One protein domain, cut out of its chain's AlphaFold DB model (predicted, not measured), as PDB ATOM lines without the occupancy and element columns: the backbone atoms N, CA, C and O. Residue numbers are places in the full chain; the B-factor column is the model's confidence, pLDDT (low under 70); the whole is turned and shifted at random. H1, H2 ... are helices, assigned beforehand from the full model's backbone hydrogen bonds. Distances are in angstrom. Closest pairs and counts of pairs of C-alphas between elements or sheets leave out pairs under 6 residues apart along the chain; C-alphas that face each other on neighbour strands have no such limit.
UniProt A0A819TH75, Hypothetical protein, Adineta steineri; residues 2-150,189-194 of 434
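What this domain is: This is residues 2 to 150 and 189 to 194 of the 434 residues of the protein "Hypothetical protein" of Adineta steineri (UniProt A0A819TH75). Two long helices, H4 and H2, lie side by side, running opposite ways, and make the long axis; the short helices H1, H5, H6 and H7 line one side of this pair, and H3 stands crosswise at one end. Residues 116 to 122 stick out beyond the other end. The 155 printed residues include seven named helices, H1 to H7 in chain order, and no named strand: all helix. The whole is loose, with a radius of gyration of the C-alphas of 18.6 A and spans of 61 by 35 by 29 A.

How they stand to each other: H4, residues 84 to 118, touches H2, residues 15 to 44, at a shallow tilt of 21 degrees; their closest C-alphas, those of Asp 33 and Ile 94, are 5.7 A apart. Through residues 89 to 97 alone, H4 touches H6, residues 139 to 145, at 6.0 A between C-alphas 93 and 141. H7, residues 190 to 194, only just touches H6, with 3 pairs of C-alphas within 8 A. H1, residues 2 to 6, touches residues 24 to 32 of H2 alone, at 5.0 A between C-alphas 2 and 28. H5, residues 129 to 135, and H2 are near each other, as are H2 and H3, residues 66 to 80. O i to N i+4 pairs within hydrogen-bond range number 23 of 26 in H2 and 28 of 31 in H4; H1, H3, H5, H6 and H7 have every such pair within range.

Where its parts are: H4 measures 50.6 A, from C-alpha 84 at (-9.855, 14.758, -29.699) to C-alpha 118 at (-18.482, -13.414, 11.487). H2 measures 42.7 A and H3 19.9 A.

The domain as a whole: Residues 151 to 188 are not printed; C-alphas 150 and 189 are 9.9 A apart. The link from H2 to H3 is long. Confidence is under 70 at 39 residues, among them 2 to 10 and 46 to 56.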
ATOM      1  N   ALA A   2     -19.187  -7.944 -18.800       41.19
ATOM      2  CA  ALA A   2     -19.351  -6.500 -19.064       41.19
ATOM      3  C   ALA A   2     -20.758  -5.975 -18.701       41.19
ATOM      4  O   ALA A   2     -20.909  -4.899 -18.132       41.19
ATOM      5  N   THR A   3     -21.779  -6.806 -18.912       53.34
ATOM      6  CA  THR A   3     -23.177  -6.587 -18.510       53.34
ATOM      7  C   THR A   3     -23.381  -6.353 -17.013       53.34
ATOM      8  O   THR A   3     -24.373  -5.748 -16.648       53.34
ATOM      9  N   ILE A   4     -22.469  -6.791 -16.135       59.00
ATOM     10  CA  ILE A   4     -22.629  -6.612 -14.679       59.00
ATOM     11  C   ILE A   4     -22.244  -5.189 -14.255       59.00
ATOM     12  O   ILE A   4     -22.890  -4.621 -13.384       59.00
ATOM     13  N   LEU A   5     -21.214  -4.602 -14.872       59.16
ATOM     14  CA  LEU A   5     -20.879  -3.192 -14.642       59.16
ATOM     15  C   LEU A   5     -21.826  -2.254 -15.383       59.16
ATOM     16  O   LEU A   5     -22.013  -1.123 -14.959       59.16
ATOM     17  N   LEU A   6     -22.380  -2.701 -16.508       58.44
ATOM     18  CA  LEU A   6     -23.118  -1.833 -17.418       58.44
ATOM     19  C   LEU A   6     -24.633  -2.064 -17.375       58.44
ATOM     20  O   LEU A   6     -25.341  -1.327 -18.054       58.44
ATOM     21  N   GLY A   7     -25.123  -3.053 -16.627       57.28
ATOM     22  CA  GLY A   7     -26.539  -3.403 -16.468       57.28
ATOM     23  C   GLY A   7     -27.120  -2.927 -15.134       57.28
ATOM     24  O   GLY A   7     -26.386  -2.673 -14.183       57.28
ATOM     25  N   SER A   8     -28.444  -2.798 -15.082       51.50
ATOM     26  CA  SER A   8     -29.208  -2.164 -13.998       51.50
ATOM     27  C   SER A   8     -30.080  -3.159 -13.221       51.50
ATOM     28  O   SER A   8     -31.233  -2.869 -12.919       51.50
ATOM     29  N   ASP A   9     -29.558  -4.352 -12.930       61.28
ATOM     30  CA  ASP A   9     -30.313  -5.370 -12.193       61.28
ATOM     31  C   ASP A   9     -30.115  -5.215 -10.683       61.28
ATOM     32  O   ASP A   9     -29.034  -5.480 -10.147       61.28
ATOM     33  N   ASP A  10     -31.192  -4.860  -9.987       68.69
ATOM     34  CA  ASP A  10     -31.202  -4.613  -8.544       68.69
ATOM     35  C   ASP A  10     -31.323  -5.921  -7.737       68.69
ATOM     36  O   ASP A  10     -32.300  -6.207  -7.043       68.69
ATOM     37  N   LYS A  11     -30.330  -6.804  -7.896       77.50
ATOM     38  CA  LYS A  11     -30.300  -8.118  -7.236       77.50
ATOM     39  C   LYS A  11     -29.566  -8.045  -5.897       77.50
ATOM     40  O   LYS A  11     -28.410  -7.626  -5.819       77.50
ATOM     41  N   TYR A  12     -30.213  -8.529  -4.839       79.31
ATOM     42  CA  TYR A  12     -29.592  -8.677  -3.523       79.31
ATOM     43  C   TYR A  12     -28.572  -9.819  -3.520       79.31
ATOM     44  O   TYR A  12     -28.868 -10.947  -3.917       79.31
ATOM     45  N   THR A  13     -27.374  -9.542  -3.006       79.62
ATOM     46  CA  THR A  13     -26.293 -10.524  -2.892       79.62
ATOM     47  C   THR A  13     -26.071 -10.890  -1.425       79.62
ATOM     48  O   THR A  13     -25.830 -10.030  -0.574       79.62
ATOM     49  N   LYS A  14     -26.116 -12.192  -1.109       83.62
ATOM     50  CA  LYS A  14     -25.738 -12.704   0.221       83.62
ATOM     51  C   LYS A  14     -24.244 -12.459   0.467       83.62
ATOM     52  O   LYS A  14     -23.436 -12.680  -0.432       83.62
ATOM     53  N   ASN A  15     -23.841 -12.130   1.697       79.12
ATOM     54  CA  ASN A  15     -22.422 -11.946   2.064       79.12
ATOM     55  C   ASN A  15     -21.505 -13.113   1.660       79.12
ATOM     56  O   ASN A  15     -20.328 -12.910   1.352       79.12
ATOM     57  N   ALA A  16     -22.028 -14.344   1.656       78.62
ATOM     58  CA  ALA A  16     -21.290 -15.519   1.203       78.62
ATOM     59  C   ALA A  16     -20.827 -15.382  -0.262       78.62
ATOM     60  O   ALA A  16     -19.677 -15.710  -0.564       78.62
ATOM     61  N   GLU A  17     -21.672 -14.800  -1.117       85.25
ATOM     62  CA  GLU A  17     -21.477 -14.638  -2.561       85.25
ATOM     63  C   GLU A  17     -20.792 -13.314  -2.941       85.25
ATOM     64  O   GLU A  17     -20.305 -13.183  -4.064       85.25
ATOM     65  N   LEU A  18     -20.678 -12.358  -2.008       88.12
ATOM     66  CA  LEU A  18     -20.060 -11.047  -2.253       88.12
ATOM     67  C   LEU A  18     -18.645 -11.167  -2.841       88.12
ATOM     68  O   LEU A  18     -18.313 -10.475  -3.796       88.12
ATOM     69  N   ALA A  19     -17.836 -12.105  -2.345       87.62
ATOM     70  CA  ALA A  19     -16.499 -12.362  -2.883       87.62
ATOM     71  C   ALA A  19     -16.523 -12.739  -4.379       87.62
ATOM     72  O   ALA A  19     -15.697 -12.251  -5.149       87.62
ATOM     73  N   LYS A  20     -17.488 -13.565  -4.811       84.94
ATOM     74  CA  LYS A  20     -17.640 -13.944  -6.225       84.94
ATOM     75  C   LYS A  20     -18.113 -12.759  -7.066       84.94
ATOM     76  O   LYS A  20     -17.628 -12.578  -8.181       84.94
ATOM     77  N   VAL A  21     -19.027 -11.944  -6.536       86.69
ATOM     78  CA  VAL A  21     -19.496 -10.718  -7.205       86.69
ATOM     79  C   VAL A  21     -18.350  -9.725  -7.397       86.69
ATOM     80  O   VAL A  21     -18.162  -9.239  -8.509       86.69
ATOM     81  N   LEU A  22     -17.525  -9.496  -6.373       88.81
ATOM     82  CA  LEU A  22     -16.355  -8.617  -6.460       88.81
ATOM     83  C   LEU A  22     -15.333  -9.116  -7.491       88.81
ATOM     84  O   LEU A  22     -14.839  -8.318  -8.281       88.81
ATOM     85  N   ILE A  23     -15.067 -10.425  -7.561       85.94
ATOM     86  CA  ILE A  23     -14.193 -10.997  -8.602       85.94
ATOM     87  C   ILE A  23     -14.775 -10.748 -10.000       85.94
ATOM     88  O   ILE A  23     -14.065 -10.291 -10.893       85.94
ATOM     89  N   ARG A  24     -16.079 -10.984 -10.198       84.88
ATOM     90  CA  ARG A  24     -16.746 -10.722 -11.486       84.88
ATOM     91  C   ARG A  24     -16.679  -9.244 -11.875       84.88
ATOM     92  O   ARG A  24     -16.439  -8.945 -13.044       84.88
ATOM     93  N   LEU A  25     -16.861  -8.339 -10.913       87.19
ATOM     94  CA  LEU A  25     -16.726  -6.895 -11.109       87.19
ATOM     95  C   LEU A  25     -15.290  -6.501 -11.458       87.19
ATOM     96  O   LEU A  25     -15.097  -5.685 -12.356       87.19
ATOM     97  N   LEU A  26     -14.286  -7.112 -10.820       90.38
ATOM     98  CA  LEU A  26     -12.879  -6.875 -11.142       90.38
ATOM     99  C   LEU A  26     -12.570  -7.290 -12.581       90.38
ATOM    100  O   LEU A  26     -12.013  -6.495 -13.335       90.38
ATOM    101  N   CYS A  27     -12.987  -8.493 -12.985       84.88
ATOM    102  CA  CYS A  27     -12.818  -8.970 -14.356       84.88
ATOM    103  C   CYS A  27     -13.541  -8.065 -15.361       84.88
ATOM    104  O   CYS A  27     -13.004  -7.768 -16.427       84.88
ATOM    105  N   ALA A  28     -14.753  -7.605 -15.041       85.00
ATOM    106  CA  ALA A  28     -15.490  -6.682 -15.897       85.00
ATOM    107  C   ALA A  28     -14.759  -5.332 -16.036       85.00
ATOM    108  O   ALA A  28     -14.595  -4.848 -17.153       85.00
ATOM    109  N   ALA A  29     -14.263  -4.769 -14.928       90.25
ATOM    110  CA  ALA A  29     -13.552  -3.490 -14.916       90.25
ATOM    111  C   ALA A  29     -12.227  -3.581 -15.677       90.25
ATOM    112  O   ALA A  29     -11.900  -2.682 -16.442       90.25
ATOM    113  N   GLN A  30     -11.486  -4.680 -15.512       90.62
ATOM    114  CA  GLN A  30     -10.249  -4.944 -16.250       90.62
ATOM    115  C   GLN A  30     -10.484  -5.074 -17.757       90.62
ATOM    116  O   GLN A  30      -9.693  -4.553 -18.536       90.62
ATOM    117  N   ASN A  31     -11.556  -5.752 -18.177       86.88
ATOM    118  CA  ASN A  31     -11.862  -5.897 -19.599       86.88
ATOM    119  C   ASN A  31     -12.276  -4.568 -20.237       86.88
ATOM    120  O   ASN A  31     -11.779  -4.248 -21.314       86.88
ATOM    121  N   LEU A  32     -13.133  -3.790 -19.565       92.69
ATOM    122  CA  LEU A  32     -13.536  -2.465 -20.039       92.69
ATOM    123  C   LEU A  32     -12.335  -1.510 -20.100       92.69
ATOM    124  O   LEU A  32     -12.117  -0.872 -21.121       92.69
ATOM    125  N   ASP A  33     -11.518  -1.468 -19.048       95.00
ATOM    126  CA  ASP A  33     -10.287  -0.670 -19.002       95.00
ATOM    127  C   ASP A  33      -9.337  -1.032 -20.145       95.00
ATOM    128  O   ASP A  33      -8.914  -0.162 -20.900       95.00
ATOM    129  N   ALA A  34      -9.070  -2.324 -20.346       91.62
ATOM    130  CA  ALA A  34      -8.207  -2.771 -21.431       91.62
ATOM    131  C   ALA A  34      -8.791  -2.447 -22.817       91.62
ATOM    132  O   ALA A  34      -8.031  -2.117 -23.721       91.62
ATOM    133  N   ALA A  35     -10.112  -2.533 -22.999       91.25
ATOM    134  CA  ALA A  35     -10.764  -2.162 -24.252       91.25
ATOM    135  C   ALA A  35     -10.620  -0.663 -24.534       91.25
ATOM    136  O   ALA A  35     -10.189  -0.288 -25.619       91.25
ATOM    137  N   LEU A  36     -10.901   0.189 -23.549       94.69
ATOM    138  CA  LEU A  36     -10.770   1.637 -23.700       94.69
ATOM    139  C   LEU A  36      -9.314   2.064 -23.921       94.69
ATOM    140  O   LEU A  36      -9.057   2.862 -24.813       94.69
ATOM    141  N   VAL A  37      -8.357   1.494 -23.180       94.00
ATOM    142  CA  VAL A  37      -6.922   1.778 -23.354       94.00
ATOM    143  C   VAL A  37      -6.439   1.382 -24.747       94.00
ATOM    144  O   VAL A  37      -5.715   2.149 -25.379       94.00
ATOM    145  N   GLN A  38      -6.817   0.201 -25.247       89.75
ATOM    146  CA  GLN A  38      -6.410  -0.217 -26.593       89.75
ATOM    147  C   GLN A  38      -7.057   0.656 -27.672       89.75
ATOM    148  O   GLN A  38      -6.394   1.012 -28.640       89.75
ATOM    149  N   PHE A  39      -8.315   1.060 -27.488       90.69
ATOM    150  CA  PHE A  39      -8.989   1.944 -28.434       90.69
ATOM    151  C   PHE A  39      -8.372   3.355 -28.437       90.69
ATOM    152  O   PHE A  39      -8.125   3.913 -29.498       90.69
ATOM    153  N   ASP A  40      -8.026   3.909 -27.272       91.75
ATOM    154  CA  ASP A  40      -7.348   5.211 -27.148       91.75
ATOM    155  C   ASP A  40      -5.942   5.208 -27.788       91.75
ATOM    156  O   ASP A  40      -5.503   6.181 -28.415       91.75
ATOM    157  N   ARG A  41      -5.242   4.068 -27.713       87.88
ATOM    158  CA  ARG A  41      -3.932   3.874 -28.353       87.88
ATOM    159  C   ARG A  41      -3.978   3.953 -29.875       87.88
ATOM    160  O   ARG A  41      -3.005   4.449 -30.439       87.88
ATOM    161  N   LEU A  42      -5.082   3.548 -30.520       82.12
ATOM    162  CA  LEU A  42      -5.248   3.679 -31.979       82.12
ATOM    163  C   LEU A  42      -4.999   5.118 -32.443       82.12
ATOM    164  O   LEU A  42      -4.425   5.342 -33.502       82.12
ATOM    165  N   TYR A  43      -5.384   6.100 -31.631       80.25
ATOM    166  CA  TYR A  43      -5.276   7.516 -31.982       80.25
ATOM    167  C   TYR A  43      -4.061   8.219 -31.416       80.25
ATOM    168  O   TYR A  43      -3.642   9.244 -31.950       80.25
ATOM    169  N   SER A  44      -3.507   7.690 -30.330       79.19
ATOM    170  CA  SER A  44      -2.310   8.249 -29.713       79.19
ATOM    171  C   SER A  44      -1.065   8.045 -30.584       79.19
ATOM    172  O   SER A  44      -0.069   8.736 -30.384       79.19
ATOM    173  N   ASN A  45      -1.094   7.108 -31.543       74.00
ATOM    174  CA  ASN A  45       0.056   6.804 -32.396       74.00
ATOM    175  C   ASN A  45      -0.356   6.404 -33.830       74.00
ATOM    176  O   ASN A  45      -0.209   5.244 -34.221       74.00
ATOM    177  N   PRO A  46      -0.877   7.345 -34.643       66.19
ATOM    178  CA  PRO A  46      -1.445   7.017 -35.949       66.19
ATOM    179  C   PRO A  46      -0.426   6.420 -36.930       66.19
ATOM    180  O   PRO A  46      -0.788   5.608 -37.777       66.19
ATOM    181  N   SER A  47       0.860   6.747 -36.773       63.34
ATOM    182  CA  SER A  47       1.962   6.173 -37.555       63.34
ATOM    183  C   SER A  47       2.181   4.675 -37.323       63.34
ATOM    184  O   SER A  47       2.862   4.038 -38.121       63.34
ATOM    185  N   LYS A  48       1.601   4.101 -36.261       59.25
ATOM    186  CA  LYS A  48       1.707   2.676 -35.927       59.25
ATOM    187  C   LYS A  48       0.465   1.859 -36.261       59.25
ATOM    188  O   LYS A  48       0.475   0.651 -36.052       59.25
ATOM    189  N   ILE A  49      -0.589   2.471 -36.806       56.16
ATOM    190  CA  ILE A  49      -1.842   1.767 -37.141       56.16
ATOM    191  C   ILE A  49      -1.604   0.626 -38.154       56.16
ATOM    192  O   ILE A  49      -2.357  -0.341 -38.160       56.16
ATOM    193  N   GLY A  50      -0.535   0.692 -38.959       49.31
ATOM    194  CA  GLY A  50      -0.135  -0.380 -39.881       49.31
ATOM    195  C   GLY A  50       0.868  -1.404 -39.333       49.31
ATOM    196  O   GLY A  50       1.137  -2.386 -40.014       49.31
ATOM    197  N   THR A  51       1.444  -1.194 -38.143       49.69
ATOM    198  CA  THR A  51       2.456  -2.102 -37.556       49.69
ATOM    199  C   THR A  51       2.018  -2.725 -36.236       49.69
ATOM    200  O   THR A  51       2.501  -3.795 -35.883       49.69
ATOM    201  N   ASP A  52       1.123  -2.063 -35.499       53.72
ATOM    202  CA  ASP A  52       0.624  -2.547 -34.222       53.72
ATOM    203  C   ASP A  52      -0.743  -3.223 -34.422       53.72
ATOM    204  O   ASP A  52      -1.695  -2.628 -34.925       53.72
ATOM    205  N   ASN A  53      -0.846  -4.463 -33.943       63.72
ATOM    206  CA  ASN A  53      -2.000  -5.377 -33.972       63.72
ATOM    207  C   ASN A  53      -3.242  -4.898 -33.186       63.72
ATOM    208  O   ASN A  53      -3.999  -5.694 -32.631       63.72
ATOM    209  N   ILE A  54      -3.461  -3.591 -33.065       68.31
ATOM    210  CA  ILE A  54      -4.450  -3.007 -32.155       68.31
ATOM    211  C   ILE A  54      -5.877  -3.208 -32.675       68.31
ATOM    212  O   ILE A  54      -6.778  -3.446 -31.879       68.31
ATOM    213  N   LEU A  55      -6.112  -3.187 -33.991       69.75
ATOM    214  CA  LEU A  55      -7.442  -3.504 -34.536       69.75
ATOM    215  C   LEU A  55      -7.849  -4.956 -34.236       69.75
ATOM    216  O   LEU A  55      -9.013  -5.240 -33.968       69.75
ATOM    217  N   LEU A  56      -6.866  -5.850 -34.138       68.44
ATOM    218  CA  LEU A  56      -7.057  -7.274 -33.845       68.44
ATOM    219  C   LEU A  56      -7.545  -7.513 -32.434       68.44
ATOM    220  O   LEU A  56      -8.235  -8.486 -32.146       68.44
ATOM    221  N   GLU A  57      -7.238  -6.579 -31.545       76.25
ATOM    222  CA  GLU A  57      -7.728  -6.586 -30.184       76.25
ATOM    223  C   GLU A  57      -9.239  -6.367 -30.090       76.25
ATOM    224  O   GLU A  57      -9.796  -6.651 -29.032       76.25
ATOM    225  N   PHE A  58      -9.886  -5.928 -31.175       77.81
ATOM    226  CA  PHE A  58     -11.339  -5.795 -31.331       77.81
ATOM    227  C   PHE A  58     -11.911  -6.732 -32.399       77.81
ATOM    228  O   PHE A  58     -13.128  -6.797 -32.570       77.81
ATOM    229  N   ASP A  59     -11.043  -7.481 -33.074       71.56
ATOM    230  CA  ASP A  59     -11.397  -8.370 -34.165       71.56
ATOM    231  C   ASP A  59     -11.964  -9.701 -33.656       71.56
ATOM    232  O   ASP A  59     -11.309 -10.742 -33.552       71.56
ATOM    233  N   ALA A  60     -13.207  -9.632 -33.202       63.53
ATOM    234  CA  ALA A  60     -13.949 -10.764 -32.696       63.53
ATOM    235  C   ALA A  60     -14.505 -11.594 -33.854       63.53
ATOM    236  O   ALA A  60     -15.519 -11.238 -34.437       63.53
ATOM    237  N   HIS A  61     -13.898 -12.736 -34.145       62.41
ATOM    238  CA  HIS A  61     -14.379 -13.626 -35.197       62.41
ATOM    239  C   HIS A  61     -14.773 -14.979 -34.625       62.41
ATOM    240  O   HIS A  61     -13.958 -15.885 -34.579       62.41
ATOM    241  N   VAL A  62     -16.014 -15.137 -34.193       45.34
ATOM    242  CA  VAL A  62     -16.574 -16.469 -33.969       45.34
ATOM    243  C   VAL A  62     -18.028 -16.420 -34.409       45.34
ATOM    244  O   VAL A  62     -18.775 -15.661 -33.803       45.34
ATOM    245  N   GLY A  63     -18.375 -17.185 -35.450       48.00
ATOM    246  CA  GLY A  63     -19.727 -17.671 -35.784       48.00
ATOM    247  C   GLY A  63     -20.823 -16.660 -36.137       48.00
ATOM    248  O   GLY A  63     -21.742 -17.019 -36.855       48.00
ATOM    249  N   ASP A  64     -20.732 -15.410 -35.687       43.00
ATOM    250  CA  ASP A  64     -21.766 -14.405 -35.905       43.00
ATOM    251  C   ASP A  64     -21.424 -13.518 -37.106       43.00
ATOM    252  O   ASP A  64     -20.398 -12.819 -37.123       43.00
ATOM    253  N   CYS A  65     -22.359 -13.479 -38.062       42.19
ATOM    254  CA  CYS A  65     -22.377 -12.651 -39.273       42.19
ATOM    255  C   CYS A  65     -22.248 -11.130 -39.007       42.19
ATOM    256  O   CYS A  65     -22.108 -10.323 -39.923       42.19
ATOM    257  N   GLY A  66     -22.172 -10.708 -37.743       51.88
ATOM    258  CA  GLY A  66     -21.792  -9.356 -37.356       51.88
ATOM    259  C   GLY A  66     -20.297  -9.038 -37.487       51.88
ATOM    260  O   GLY A  66     -19.888  -7.996 -36.994       51.88
ATOM    261  N   CYS A  67     -19.421  -9.887 -38.046       61.00
ATOM    262  CA  CYS A  67     -18.000  -9.518 -38.232       61.00
ATOM    263  C   CYS A  67     -17.840  -8.295 -39.153       61.00
ATOM    264  O   CYS A  67     -17.136  -7.355 -38.788       61.00
ATOM    265  N   GLN A  68     -18.581  -8.245 -40.265       60.12
ATOM    266  CA  GLN A  68     -18.594  -7.105 -41.188       60.12
ATOM    267  C   GLN A  68     -19.214  -5.863 -40.538       60.12
ATOM    268  O   GLN A  68     -18.622  -4.787 -40.585       60.12
ATOM    269  N   LEU A  69     -20.348  -6.018 -39.845       63.19
ATOM    270  CA  LEU A  69     -20.994  -4.916 -39.126       63.19
ATOM    271  C   LEU A  69     -20.131  -4.393 -37.977       63.19
ATOM    272  O   LEU A  69     -20.029  -3.191 -37.798       63.19
ATOM    273  N   ARG A  70     -19.448  -5.258 -37.220       73.81
ATOM    274  CA  ARG A  70     -18.503  -4.834 -36.177       73.81
ATOM    275  C   ARG A  70     -17.300  -4.124 -36.772       73.81
ATOM    276  O   ARG A  70     -16.888  -3.117 -36.210       73.81
ATOM    277  N   ALA A  71     -16.754  -4.619 -37.881       70.38
ATOM    278  CA  ALA A  71     -15.675  -3.943 -38.590       70.38
ATOM    279  C   ALA A  71     -16.126  -2.556 -39.068       70.38
ATOM    280  O   ALA A  71     -15.426  -1.575 -38.834       70.38
ATOM    281  N   GLN A  72     -17.333  -2.450 -39.633       72.12
ATOM    282  CA  GLN A  72     -17.932  -1.182 -40.040       72.12
ATOM    283  C   GLN A  72     -18.199  -0.258 -38.845       72.12
ATOM    284  O   GLN A  72     -17.816   0.902 -38.887       72.12
ATOM    285  N   MET A  73     -18.788  -0.748 -37.753       80.06
ATOM    286  CA  MET A  73     -19.024   0.024 -36.528       80.06
ATOM    287  C   MET A  73     -17.707   0.493 -35.914       80.06
ATOM    288  O   MET A  73     -17.610   1.638 -35.482       80.06
ATOM    289  N   LEU A  74     -16.682  -0.362 -35.888       82.00
ATOM    290  CA  LEU A  74     -15.348   0.000 -35.428       82.00
ATOM    291  C   LEU A  74     -14.736   1.058 -36.347       82.00
ATOM    292  O   LEU A  74     -14.185   2.022 -35.831       82.00
ATOM    293  N   LEU A  75     -14.893   0.943 -37.668       78.56
ATOM    294  CA  LEU A  75     -14.475   1.967 -38.624       78.56
ATOM    295  C   LEU A  75     -15.202   3.295 -38.362       78.56
ATOM    296  O   LEU A  75     -14.546   4.321 -38.186       78.56
ATOM    297  N   SER A  76     -16.527   3.282 -38.214       79.88
ATOM    298  CA  SER A  76     -17.317   4.473 -37.891       79.88
ATOM    299  C   SER A  76     -16.894   5.091 -36.558       79.88
ATOM    300  O   SER A  76     -16.755   6.308 -36.469       79.88
ATOM    301  N   LEU A  77     -16.601   4.279 -35.535       86.12
ATOM    302  CA  LEU A  77     -15.999   4.769 -34.295       86.12
ATOM    303  C   LEU A  77     -14.632   5.385 -34.569       86.12
ATOM    304  O   LEU A  77     -14.362   6.465 -34.047       86.12
ATOM    305  N   THR A  78     -13.791   4.736 -35.386       83.38
ATOM    306  CA  THR A  78     -12.452   5.245 -35.692       83.38
ATOM    307  C   THR A  78     -12.506   6.631 -36.344       83.38
ATOM    308  O   THR A  78     -11.724   7.524 -36.013       83.38
ATOM    309  N   GLU A  79     -13.481   6.854 -37.218       81.50
ATOM    310  CA  GLU A  79     -13.725   8.137 -37.869       81.50
ATOM    311  C   GLU A  79     -14.352   9.156 -36.914       81.50
ATOM    312  O   GLU A  79     -13.835  10.266 -36.765       81.50
ATOM    313  N   TYR A  80     -15.416   8.770 -36.205       86.06
ATOM    314  CA  TYR A  80     -16.149   9.644 -35.291       86.06
ATOM    315  C   TYR A  80     -15.256  10.166 -34.168       86.06
ATOM    316  O   TYR A  80     -15.236  11.365 -33.889       86.06
ATOM    317  N   TYR A  81     -14.472   9.282 -33.555       89.06
ATOM    318  CA  TYR A  81     -13.547   9.610 -32.480       89.06
ATOM    319  C   TYR A  81     -12.196  10.115 -32.995       89.06
ATOM    320  O   TYR A  81     -11.274  10.258 -32.203       89.06
ATOM    321  N   ARG A  82     -12.031  10.448 -34.284       85.56
ATOM    322  CA  ARG A  82     -10.813  11.129 -34.767       85.56
ATOM    323  C   ARG A  82     -10.647  12.520 -34.135       85.56
ATOM    324  O   ARG A  82      -9.512  12.935 -33.891       85.56
ATOM    325  N   ASP A  83     -11.750  13.185 -33.793       87.31
ATOM    326  CA  ASP A  83     -11.764  14.428 -33.014       87.31
ATOM    327  C   ASP A  83     -11.384  14.171 -31.543       87.31
ATOM    328  O   ASP A  83     -12.029  13.397 -30.830       87.31
ATOM    329  N   ALA A  84     -10.346  14.864 -31.069       88.69
ATOM    330  CA  ALA A  84      -9.855  14.758 -29.699       88.69
ATOM    331  C   ALA A  84     -10.910  15.129 -28.643       88.69
ATOM    332  O   ALA A  84     -10.932  14.510 -27.580       88.69
ATOM    333  N   LYS A  85     -11.814  16.079 -28.931       90.12
ATOM    334  CA  LYS A  85     -12.886  16.464 -27.995       90.12
ATOM    335  C   LYS A  85     -13.843  15.310 -27.746       90.12
ATOM    336  O   LYS A  85     -14.229  15.054 -26.610       90.12
ATOM    337  N   LYS A  86     -14.179  14.567 -28.804       89.19
ATOM    338  CA  LYS A  86     -15.048  13.393 -28.700       89.19
ATOM    339  C   LYS A  86     -14.385  12.287 -27.878       89.19
ATOM    340  O   LYS A  86     -15.089  11.569 -27.189       89.19
ATOM    341  N   ARG A  87     -13.051  12.171 -27.874       90.88
ATOM    342  CA  ARG A  87     -12.319  11.140 -27.106       90.88
ATOM    343  C   ARG A  87     -12.111  11.448 -25.625       90.88
ATOM    344  O   ARG A  87     -11.725  10.550 -24.886       90.88
ATOM    345  N   GLU A  88     -12.365  12.671 -25.162       94.12
ATOM    346  CA  GLU A  88     -12.027  13.088 -23.793       94.12
ATOM    347  C   GLU A  88     -12.656  12.185 -22.712       94.12
ATOM    348  O   GLU A  88     -12.048  11.912 -21.671       94.12
ATOM    349  N   TRP A  89     -13.864  11.669 -22.965       95.25
ATOM    350  CA  TRP A  89     -14.542  10.764 -22.037       95.25
ATOM    351  C   TRP A  89     -13.793   9.440 -21.847       95.25
ATOM    352  O   TRP A  89     -13.837   8.883 -20.750       95.25
ATOM    353  N   ILE A  90     -13.081   8.953 -22.871       95.38
ATOM    354  CA  ILE A  90     -12.353   7.678 -22.836       95.38
ATOM    355  C   ILE A  90     -11.231   7.773 -21.804       95.38
ATOM    356  O   ILE A  90     -11.160   6.951 -20.890       95.38
ATOM    357  N   SER A  91     -10.408   8.821 -21.877       95.00
ATOM    358  CA  SER A  91      -9.310   9.037 -20.930       95.00
ATOM    359  C   SER A  91      -9.821   9.226 -19.495       95.00
ATOM    360  O   SER A  91      -9.266   8.645 -18.556       95.00
ATOM    361  N   LYS A  92     -10.928   9.965 -19.313       96.44
ATOM    362  CA  LYS A  92     -11.597  10.110 -18.004       96.44
ATOM    363  C   LYS A  92     -12.095   8.765 -17.470       96.44
ATOM    364  O   LYS A  92     -11.878   8.447 -16.300       96.44
ATOM    365  N   ALA A  93     -12.731   7.954 -18.316       96.44
ATOM    366  CA  ALA A  93     -13.236   6.639 -17.940       96.44
ATOM    367  C   ALA A  93     -12.099   5.689 -17.529       96.44
ATOM    368  O   ALA A  93     -12.212   5.033 -16.493       96.44
ATOM    369  N   ILE A  94     -10.981   5.667 -18.267       96.62
ATOM    370  CA  ILE A  94      -9.774   4.885 -17.928       96.62
ATOM    371  C   ILE A  94      -9.241   5.275 -16.539       96.62
ATOM    372  O   ILE A  94      -8.971   4.413 -15.697       96.62
ATOM    373  N   GLN A  95      -9.142   6.578 -16.250       96.81
ATOM    374  CA  GLN A  95      -8.683   7.060 -14.944       96.81
ATOM    375  C   GLN A  95      -9.594   6.577 -13.804       96.81
ATOM    376  O   GLN A  95      -9.105   6.067 -12.790       96.81
ATOM    377  N   VAL A  96     -10.915   6.688 -13.978       97.19
ATOM    378  CA  VAL A  96     -11.901   6.231 -12.987       97.19
ATOM    379  C   VAL A  96     -11.839   4.711 -12.799       97.19
ATOM    380  O   VAL A  96     -11.853   4.231 -11.664       97.19
ATOM    381  N   LEU A  97     -11.697   3.940 -13.880       96.25
ATOM    382  CA  LEU A  97     -11.590   2.477 -13.831       96.25
ATOM    383  C   LEU A  97     -10.372   1.999 -13.037       96.25
ATOM    384  O   LEU A  97     -10.458   1.002 -12.318       96.25
ATOM    385  N   SER A  98      -9.251   2.721 -13.101       95.88
ATOM    386  CA  SER A  98      -8.083   2.447 -12.256       95.88
ATOM    387  C   SER A  98      -8.414   2.548 -10.760       95.88
ATOM    388  O   SER A  98      -8.036   1.667  -9.980       95.88
ATOM    389  N   GLY A  99      -9.185   3.565 -10.363       96.81
ATOM    390  CA  GLY A  99      -9.692   3.722  -8.997       96.81
ATOM    391  C   GLY A  99     -10.658   2.604  -8.593       96.81
ATOM    392  O   GLY A  99     -10.474   1.980  -7.547       96.81
ATOM    393  N   ILE A 100     -11.623   2.279  -9.460       96.75
ATOM    394  CA  ILE A 100     -12.605   1.208  -9.228       96.75
ATOM    395  C   ILE A 100     -11.908  -0.135  -8.987       96.75
ATOM    396  O   ILE A 100     -12.206  -0.814  -8.006       96.75
ATOM    397  N   LYS A 101     -10.932  -0.514  -9.825       96.56
ATOM    398  CA  LYS A 101     -10.176  -1.770  -9.662       96.56
ATOM    399  C   LYS A 101      -9.505  -1.858  -8.286       96.56
ATOM    400  O   LYS A 101      -9.595  -2.898  -7.634       96.56
ATOM    401  N   LYS A 102      -8.877  -0.771  -7.818       97.38
ATOM    402  CA  LYS A 102      -8.255  -0.708  -6.481       97.38
ATOM    403  C   LYS A 102      -9.293  -0.867  -5.369       97.38
ATOM    404  O   LYS A 102      -9.078  -1.641  -4.437       97.38
ATOM    405  N   ASN A 103     -10.435  -0.193  -5.486       97.25
ATOM    406  CA  ASN A 103     -11.504  -0.278  -4.494       97.25
ATOM    407  C   ASN A 103     -12.130  -1.677  -4.427       97.25
ATOM    408  O   ASN A 103     -12.380  -2.169  -3.330       97.25
ATOM    409  N   ILE A 104     -12.313  -2.354  -5.568       94.75
ATOM    410  CA  ILE A 104     -12.797  -3.743  -5.607       94.75
ATOM    411  C   ILE A 104     -11.852  -4.672  -4.835       94.75
ATOM    412  O   ILE A 104     -12.311  -5.487  -4.035       94.75
ATOM    413  N   VAL A 105     -10.535  -4.541  -5.038       95.25
ATOM    414  CA  VAL A 105      -9.533  -5.338  -4.309       95.25
ATOM    415  C   VAL A 105      -9.598  -5.053  -2.807       95.25
ATOM    416  O   VAL A 105      -9.627  -5.989  -2.009       95.25
ATOM    417  N   ASN A 106      -9.692  -3.782  -2.408       96.44
ATOM    418  CA  ASN A 106      -9.812  -3.401  -1.000       96.44
ATOM    419  C   ASN A 106     -11.080  -3.976  -0.351       96.44
ATOM    420  O   ASN A 106     -11.007  -4.538   0.740       96.44
ATOM    421  N   GLU A 107     -12.231  -3.893  -1.023       94.88
ATOM    422  CA  GLU A 107     -13.483  -4.474  -0.527       94.88
ATOM    423  C   GLU A 107     -13.438  -6.004  -0.464       94.88
ATOM    424  O   GLU A 107     -13.943  -6.606   0.487       94.88
ATOM    425  N   TYR A 108     -12.764  -6.653  -1.414       93.62
ATOM    426  CA  TYR A 108     -12.548  -8.098  -1.372       93.62
ATOM    427  C   TYR A 108     -11.718  -8.506  -0.144       93.62
ATOM    428  O   TYR A 108     -12.080  -9.447   0.570       93.62
ATOM    429  N   LEU A 109     -10.640  -7.771   0.150       92.81
ATOM    430  CA  LEU A 109      -9.793  -8.013   1.321       92.81
ATOM    431  C   LEU A 109     -10.549  -7.770   2.637       92.81
ATOM    432  O   LEU A 109     -10.485  -8.618   3.532       92.81
ATOM    433  N   LYS A 110     -11.334  -6.687   2.737       92.19
ATOM    434  CA  LYS A 110     -12.210  -6.422   3.893       92.19
ATOM    435  C   LYS A 110     -13.234  -7.538   4.093       92.19
ATOM    436  O   LYS A 110     -13.399  -8.029   5.209       92.19
ATOM    437  N   ASN A 111     -13.891  -8.000   3.023       88.25
ATOM    438  CA  ASN A 111     -14.850  -9.104   3.108       88.25
ATOM    439  C   ASN A 111     -14.194 -10.397   3.614       88.25
ATOM    440  O   ASN A 111     -14.783 -11.111   4.429       88.25
ATOM    441  N   ARG A 112     -12.965 -10.685   3.172       87.00
ATOM    442  CA  ARG A 112     -12.205 -11.856   3.627       87.00
ATOM    443  C   ARG A 112     -11.876 -11.778   5.120       87.00
ATOM    444  O   ARG A 112     -12.034 -12.780   5.814       87.00
ATOM    445  N   GLN A 113     -11.485 -10.605   5.619       87.06
ATOM    446  CA  GLN A 113     -11.248 -10.372   7.050       87.06
ATOM    447  C   GLN A 113     -12.542 -10.498   7.870       87.06
ATOM    448  O   GLN A 113     -12.567 -11.170   8.897       87.06
ATOM    449  N   LEU A 114     -13.654  -9.935   7.385       82.06
ATOM    450  CA  LEU A 114     -14.952 -10.026   8.060       82.06
ATOM    451  C   LEU A 114     -15.472 -11.464   8.148       82.06
ATOM    452  O   LEU A 114     -16.017 -11.842   9.180       82.06
ATOM    453  N   LYS A 115     -15.278 -12.298   7.118       79.88
ATOM    454  CA  LYS A 115     -15.674 -13.718   7.166       79.88
ATOM    455  C   LYS A 115     -14.934 -14.511   8.245       79.88
ATOM    456  O   LYS A 115     -15.510 -15.451   8.788       79.88
ATOM    457  N   TYR A 116     -13.695 -14.135   8.563       75.19
ATOM    458  CA  TYR A 116     -12.960 -14.727   9.680       75.19
ATOM    459  C   TYR A 116     -13.634 -14.396  11.023       75.19
ATOM    460  O   TYR A 116     -13.801 -15.278  11.858       75.19
ATOM    461  N   ASN A 117     -14.134 -13.166  11.175       72.94
ATOM    462  CA  ASN A 117     -14.767 -12.688  12.408       72.94
ATOM    463  C   ASN A 117     -16.247 -13.105  12.552       72.94
ATOM    464  O   ASN A 117     -16.693 -13.424  13.646       72.94
ATOM    465  N   ILE A 118     -17.027 -13.139  11.463       66.69
ATOM    466  CA  ILE A 118     -18.482 -13.414  11.487       66.69
ATOM    467  C   ILE A 118     -18.804 -14.889  11.757       66.69
ATOM    468  O   ILE A 118     -19.885 -15.189  12.268       66.69
ATOM    469  N   ARG A 119     -17.867 -15.821  11.515       66.00
ATOM    470  CA  ARG A 119     -18.019 -17.221  11.968       66.00
ATOM    471  C   ARG A 119     -18.297 -17.332  13.476       66.00
ATOM    472  O   ARG A 119     -18.778 -18.372  13.905       66.00
ATOM    473  N   LEU A 120     -18.053 -16.269  14.248       60.22
ATOM    474  CA  LEU A 120     -18.319 -16.196  15.682       60.22
ATOM    475  C   LEU A 120     -19.667 -15.540  16.051       60.22
ATOM    476  O   LEU A 120     -20.088 -15.688  17.191       60.22
ATOM    477  N   SER A 121     -20.353 -14.821  15.145       60.28
ATOM    478  CA  SER A 121     -21.477 -13.929  15.514       60.28
ATOM    479  C   SER A 121     -22.804 -14.130  14.765       60.28
ATOM    480  O   SER A 121     -23.778 -13.449  15.075       60.28
ATOM    481  N   GLY A 122     -22.895 -15.060  13.807       65.56
ATOM    482  CA  GLY A 122     -24.175 -15.572  13.281       65.56
ATOM    483  C   GLY A 122     -25.087 -14.602  12.504       65.56
ATOM    484  O   GLY A 122     -26.167 -15.007  12.088       65.56
ATOM    485  N   SER A 123     -24.690 -13.347  12.266       62.88
ATOM    486  CA  SER A 123     -25.526 -12.362  11.556       62.88
ATOM    487  C   SER A 123     -25.374 -12.435  10.028       62.88
ATOM    488  O   SER A 123     -24.265 -12.386   9.489       62.88
ATOM    489  N   SER A 124     -26.502 -12.513   9.311       70.06
ATOM    490  CA  SER A 124     -26.570 -12.519   7.846       70.06
ATOM    491  C   SER A 124     -27.040 -11.167   7.296       70.06
ATOM    492  O   SER A 124     -28.224 -10.992   7.015       70.06
ATOM    493  N   SER A 125     -26.131 -10.209   7.094       79.50
ATOM    494  CA  SER A 125     -26.459  -9.019   6.294       79.50
ATOM    495  C   SER A 125     -26.452  -9.339   4.789       79.50
ATOM    496  O   SER A 125     -25.630 -10.120   4.294       79.50
ATOM    497  N   SER A 126     -27.402  -8.768   4.052       83.62
ATOM    498  CA  SER A 126     -27.416  -8.727   2.587       83.62
ATOM    499  C   SER A 126     -26.899  -7.369   2.113       83.62
ATOM    500  O   SER A 126     -26.963  -6.383   2.841       83.62
ATOM    501  N   ASN A 127     -26.356  -7.318   0.897       85.00
ATOM    502  CA  ASN A 127     -25.981  -6.062   0.246       85.00
ATOM    503  C   ASN A 127     -26.717  -5.974  -1.091       85.00
ATOM    504  O   ASN A 127     -26.746  -6.973  -1.823       85.00
ATOM    505  N   SER A 128     -27.286  -4.813  -1.417       89.62
ATOM    506  CA  SER A 128     -27.788  -4.580  -2.773       89.62
ATOM    507  C   SER A 128     -26.615  -4.430  -3.748       89.62
ATOM    508  O   SER A 128     -25.486  -4.114  -3.351       89.62
ATOM    509  N   MET A 129     -26.862  -4.680  -5.035       87.31
ATOM    510  CA  MET A 129     -25.853  -4.458  -6.071       87.31
ATOM    511  C   MET A 129     -25.458  -2.976  -6.150       87.31
ATOM    512  O   MET A 129     -24.273  -2.673  -6.292       87.31
ATOM    513  N   ILE A 130     -26.421  -2.065  -5.977       88.56
ATOM    514  CA  ILE A 130     -26.188  -0.616  -5.938       88.56
ATOM    515  C   ILE A 130     -25.216  -0.257  -4.808       88.56
ATOM    516  O   ILE A 130     -24.200   0.379  -5.079       88.56
ATOM    517  N   ASP A 131     -25.425  -0.762  -3.585       90.50
ATOM    518  CA  ASP A 131     -24.520  -0.491  -2.454       90.50
ATOM    519  C   ASP A 131     -23.092  -0.981  -2.725       90.50
ATOM    520  O   ASP A 131     -22.109  -0.416  -2.239       90.50
ATOM    521  N   ILE A 132     -22.952  -2.107  -3.436       91.69
ATOM    522  CA  ILE A 132     -21.641  -2.646  -3.818       91.69
ATOM    523  C   ILE A 132     -20.982  -1.709  -4.836       91.69
ATOM    524  O   ILE A 132     -19.823  -1.341  -4.649       91.69
ATOM    525  N   LEU A 133     -21.714  -1.302  -5.876       92.12
ATOM    526  CA  LEU A 133     -21.238  -0.402  -6.931       92.12
ATOM    527  C   LEU A 133     -20.859   0.986  -6.385       92.12
ATOM    528  O   LEU A 133     -19.840   1.551  -6.789       92.12
ATOM    529  N   GLU A 134     -21.628   1.523  -5.439       93.19
ATOM    530  CA  GLU A 134     -21.315   2.788  -4.772       93.19
ATOM    531  C   GLU A 134     -20.036   2.689  -3.937       93.19
ATOM    532  O   GLU A 134     -19.143   3.524  -4.092       93.19
ATOM    533  N   ARG A 135     -19.887   1.630  -3.126       94.44
ATOM    534  CA  ARG A 135     -18.681   1.404  -2.308       94.44
ATOM    535  C   ARG A 135     -17.405   1.281  -3.128       94.44
ATOM    536  O   ARG A 135     -16.358   1.756  -2.696       94.44
ATOM    537  N   ILE A 136     -17.474   0.658  -4.305       96.38
ATOM    538  CA  ILE A 136     -16.306   0.547  -5.188       96.38
ATOM    539  C   ILE A 136     -16.073   1.803  -6.040       96.38
ATOM    540  O   ILE A 136     -15.060   1.892  -6.733       96.38
ATOM    541  N   GLY A 137     -16.961   2.798  -5.961       95.75
ATOM    542  CA  GLY A 137     -16.811   4.078  -6.645       95.75
ATOM    543  C   GLY A 137     -17.202   4.043  -8.121       95.75
ATOM    544  O   GLY A 137     -16.551   4.698  -8.928       95.75
ATOM    545  N   CYS A 138     -18.250   3.302  -8.503       94.44
ATOM    546  CA  CYS A 138     -18.745   3.281  -9.889       94.44
ATOM    547  C   CYS A 138     -19.525   4.543 -10.296       94.44
ATOM    548  O   CYS A 138     -19.655   4.812 -11.488       94.44
ATOM    549  N   LYS A 139     -20.012   5.346  -9.341       94.69
ATOM    550  CA  LYS A 139     -20.838   6.536  -9.621       94.69
ATOM    551  C   LYS A 139     -20.195   7.530 -10.610       94.69
ATOM    552  O   LYS A 139     -20.886   7.930 -11.545       94.69
ATOM    553  N   PRO A 140     -18.900   7.894 -10.498       96.19
ATOM    554  CA  PRO A 140     -18.250   8.760 -11.484       96.19
ATOM    555  C   PRO A 140     -18.176   8.138 -12.883       96.19
ATOM    556  O   PRO A 140     -18.302   8.856 -13.869       96.19
ATOM    557  N   LEU A 141     -18.010   6.813 -12.988       95.06
ATOM    558  CA  LEU A 141     -17.995   6.128 -14.282       95.06
ATOM    559  C   LEU A 141     -19.367   6.216 -14.953       95.06
ATOM    560  O   LEU A 141     -19.439   6.546 -16.129       95.06
ATOM    561  N   PHE A 142     -20.451   5.976 -14.210       93.56
ATOM    562  CA  PHE A 142     -21.809   6.114 -14.749       93.56
ATOM    563  C   PHE A 142     -22.108   7.548 -15.174       93.56
ATOM    564  O   PHE A 142     -22.567   7.758 -16.289       93.56
ATOM    565  N   ALA A 143     -21.716   8.535 -14.366       93.94
ATOM    566  CA  ALA A 143     -21.849   9.938 -14.742       93.94
ATOM    567  C   ALA A 143     -21.109  10.282 -16.047       93.94
ATOM    568  O   ALA A 143     -21.601  11.102 -16.811       93.94
ATOM    569  N   ILE A 144     -19.949   9.670 -16.323       94.38
ATOM    570  CA  ILE A 144     -19.253   9.824 -17.612       94.38
ATOM    571  C   ILE A 144     -20.051   9.152 -18.731       94.38
ATOM    572  O   ILE A 144     -20.298   9.774 -19.755       94.38
ATOM    573  N   LEU A 145     -20.468   7.898 -18.545       92.25
ATOM    574  CA  LEU A 145     -21.144   7.124 -19.591       92.25
ATOM    575  C   LEU A 145     -22.537   7.668 -19.953       92.25
ATOM    576  O   LEU A 145     -22.988   7.452 -21.075       92.25
ATOM    577  N   ASP A 146     -23.186   8.387 -19.035       91.25
ATOM    578  CA  ASP A 146     -24.540   8.927 -19.208       91.25
ATOM    579  C   ASP A 146     -24.558  10.387 -19.722       91.25
ATOM    580  O   ASP A 146     -25.623  10.914 -20.042       91.25
ATOM    581  N   GLN A 147     -23.396  11.047 -19.864       87.06
ATOM    582  CA  GLN A 147     -23.285  12.469 -20.251       87.06
ATOM    583  C   GLN A 147     -23.874  12.826 -21.625       87.06
ATOM    584  O   GLN A 147     -24.217  13.986 -21.844       87.06
ATOM    585  N   CYS A 148     -24.013  11.865 -22.541       68.25
ATOM    586  CA  CYS A 148     -24.480  12.126 -23.905       68.25
ATOM    587  C   CYS A 148     -25.938  11.745 -24.175       68.25
ATOM    588  O   CYS A 148     -26.420  11.971 -25.280       68.25
ATOM    589  N   SER A 149     -26.675  11.231 -23.185       59.28
ATOM    590  CA  SER A 149     -28.078  10.852 -23.402       59.28
ATOM    591  C   SER A 149     -29.036  12.050 -23.521       59.28
ATOM    592  O   SER A 149     -30.200  11.850 -23.849       59.28
ATOM    593  N   SER A 150     -28.593  13.279 -23.227       53.12
ATOM    594  CA  SER A 150     -29.482  14.436 -23.018       53.12
ATOM    595  C   SER A 150     -29.327  15.590 -24.015       53.12
ATOM    596  O   SER A 150     -30.030  16.587 -23.880       53.12
ATOM    597  N   ASN A 189     -23.574   7.783 -27.781       91.38
ATOM    598  CA  ASN A 189     -23.933   7.087 -26.551       91.38
ATOM    599  C   ASN A 189     -22.704   6.352 -25.982       91.38
ATOM    600  O   ASN A 189     -22.401   5.214 -26.346       91.38
ATOM    601  N   TYR A 190     -21.988   6.991 -25.054       93.69
ATOM    602  CA  TYR A 190     -20.741   6.453 -24.493       93.69
ATOM    603  C   TYR A 190     -20.923   5.101 -23.806       93.69
ATOM    604  O   TYR A 190     -20.046   4.240 -23.892       93.69
ATOM    605  N   ARG A 191     -22.075   4.865 -23.165       91.12
ATOM    606  CA  ARG A 191     -22.409   3.562 -22.580       91.12
ATOM    607  C   ARG A 191     -22.464   2.472 -23.650       91.12
ATOM    608  O   ARG A 191     -21.928   1.384 -23.435       91.12
ATOM    609  N   MET A 192     -23.076   2.761 -24.794       88.88
ATOM    610  CA  MET A 192     -23.154   1.840 -25.927       88.88
ATOM    611  C   MET A 192     -21.775   1.571 -26.535       88.88
ATOM    612  O   MET A 192     -21.407   0.411 -26.715       88.88
ATOM    613  N   VAL A 193     -20.969   2.615 -26.746       91.25
ATOM    614  CA  VAL A 193     -19.594   2.483 -27.257       91.25
ATOM    615  C   VAL A 193     -18.721   1.663 -26.302       91.25
ATOM    616  O   VAL A 193     -18.045   0.726 -26.723       91.25
ATOM    617  N   ALA A 194     -18.778   1.944 -24.997       91.56
ATOM    618  CA  ALA A 194     -18.043   1.197 -23.979       91.56
ATOM    619  C   ALA A 194     -18.443  -0.288 -23.945       91.56
ATOM    620  O   ALA A 194     -17.573  -1.161 -23.836       91.56
TER     621      ALA A 194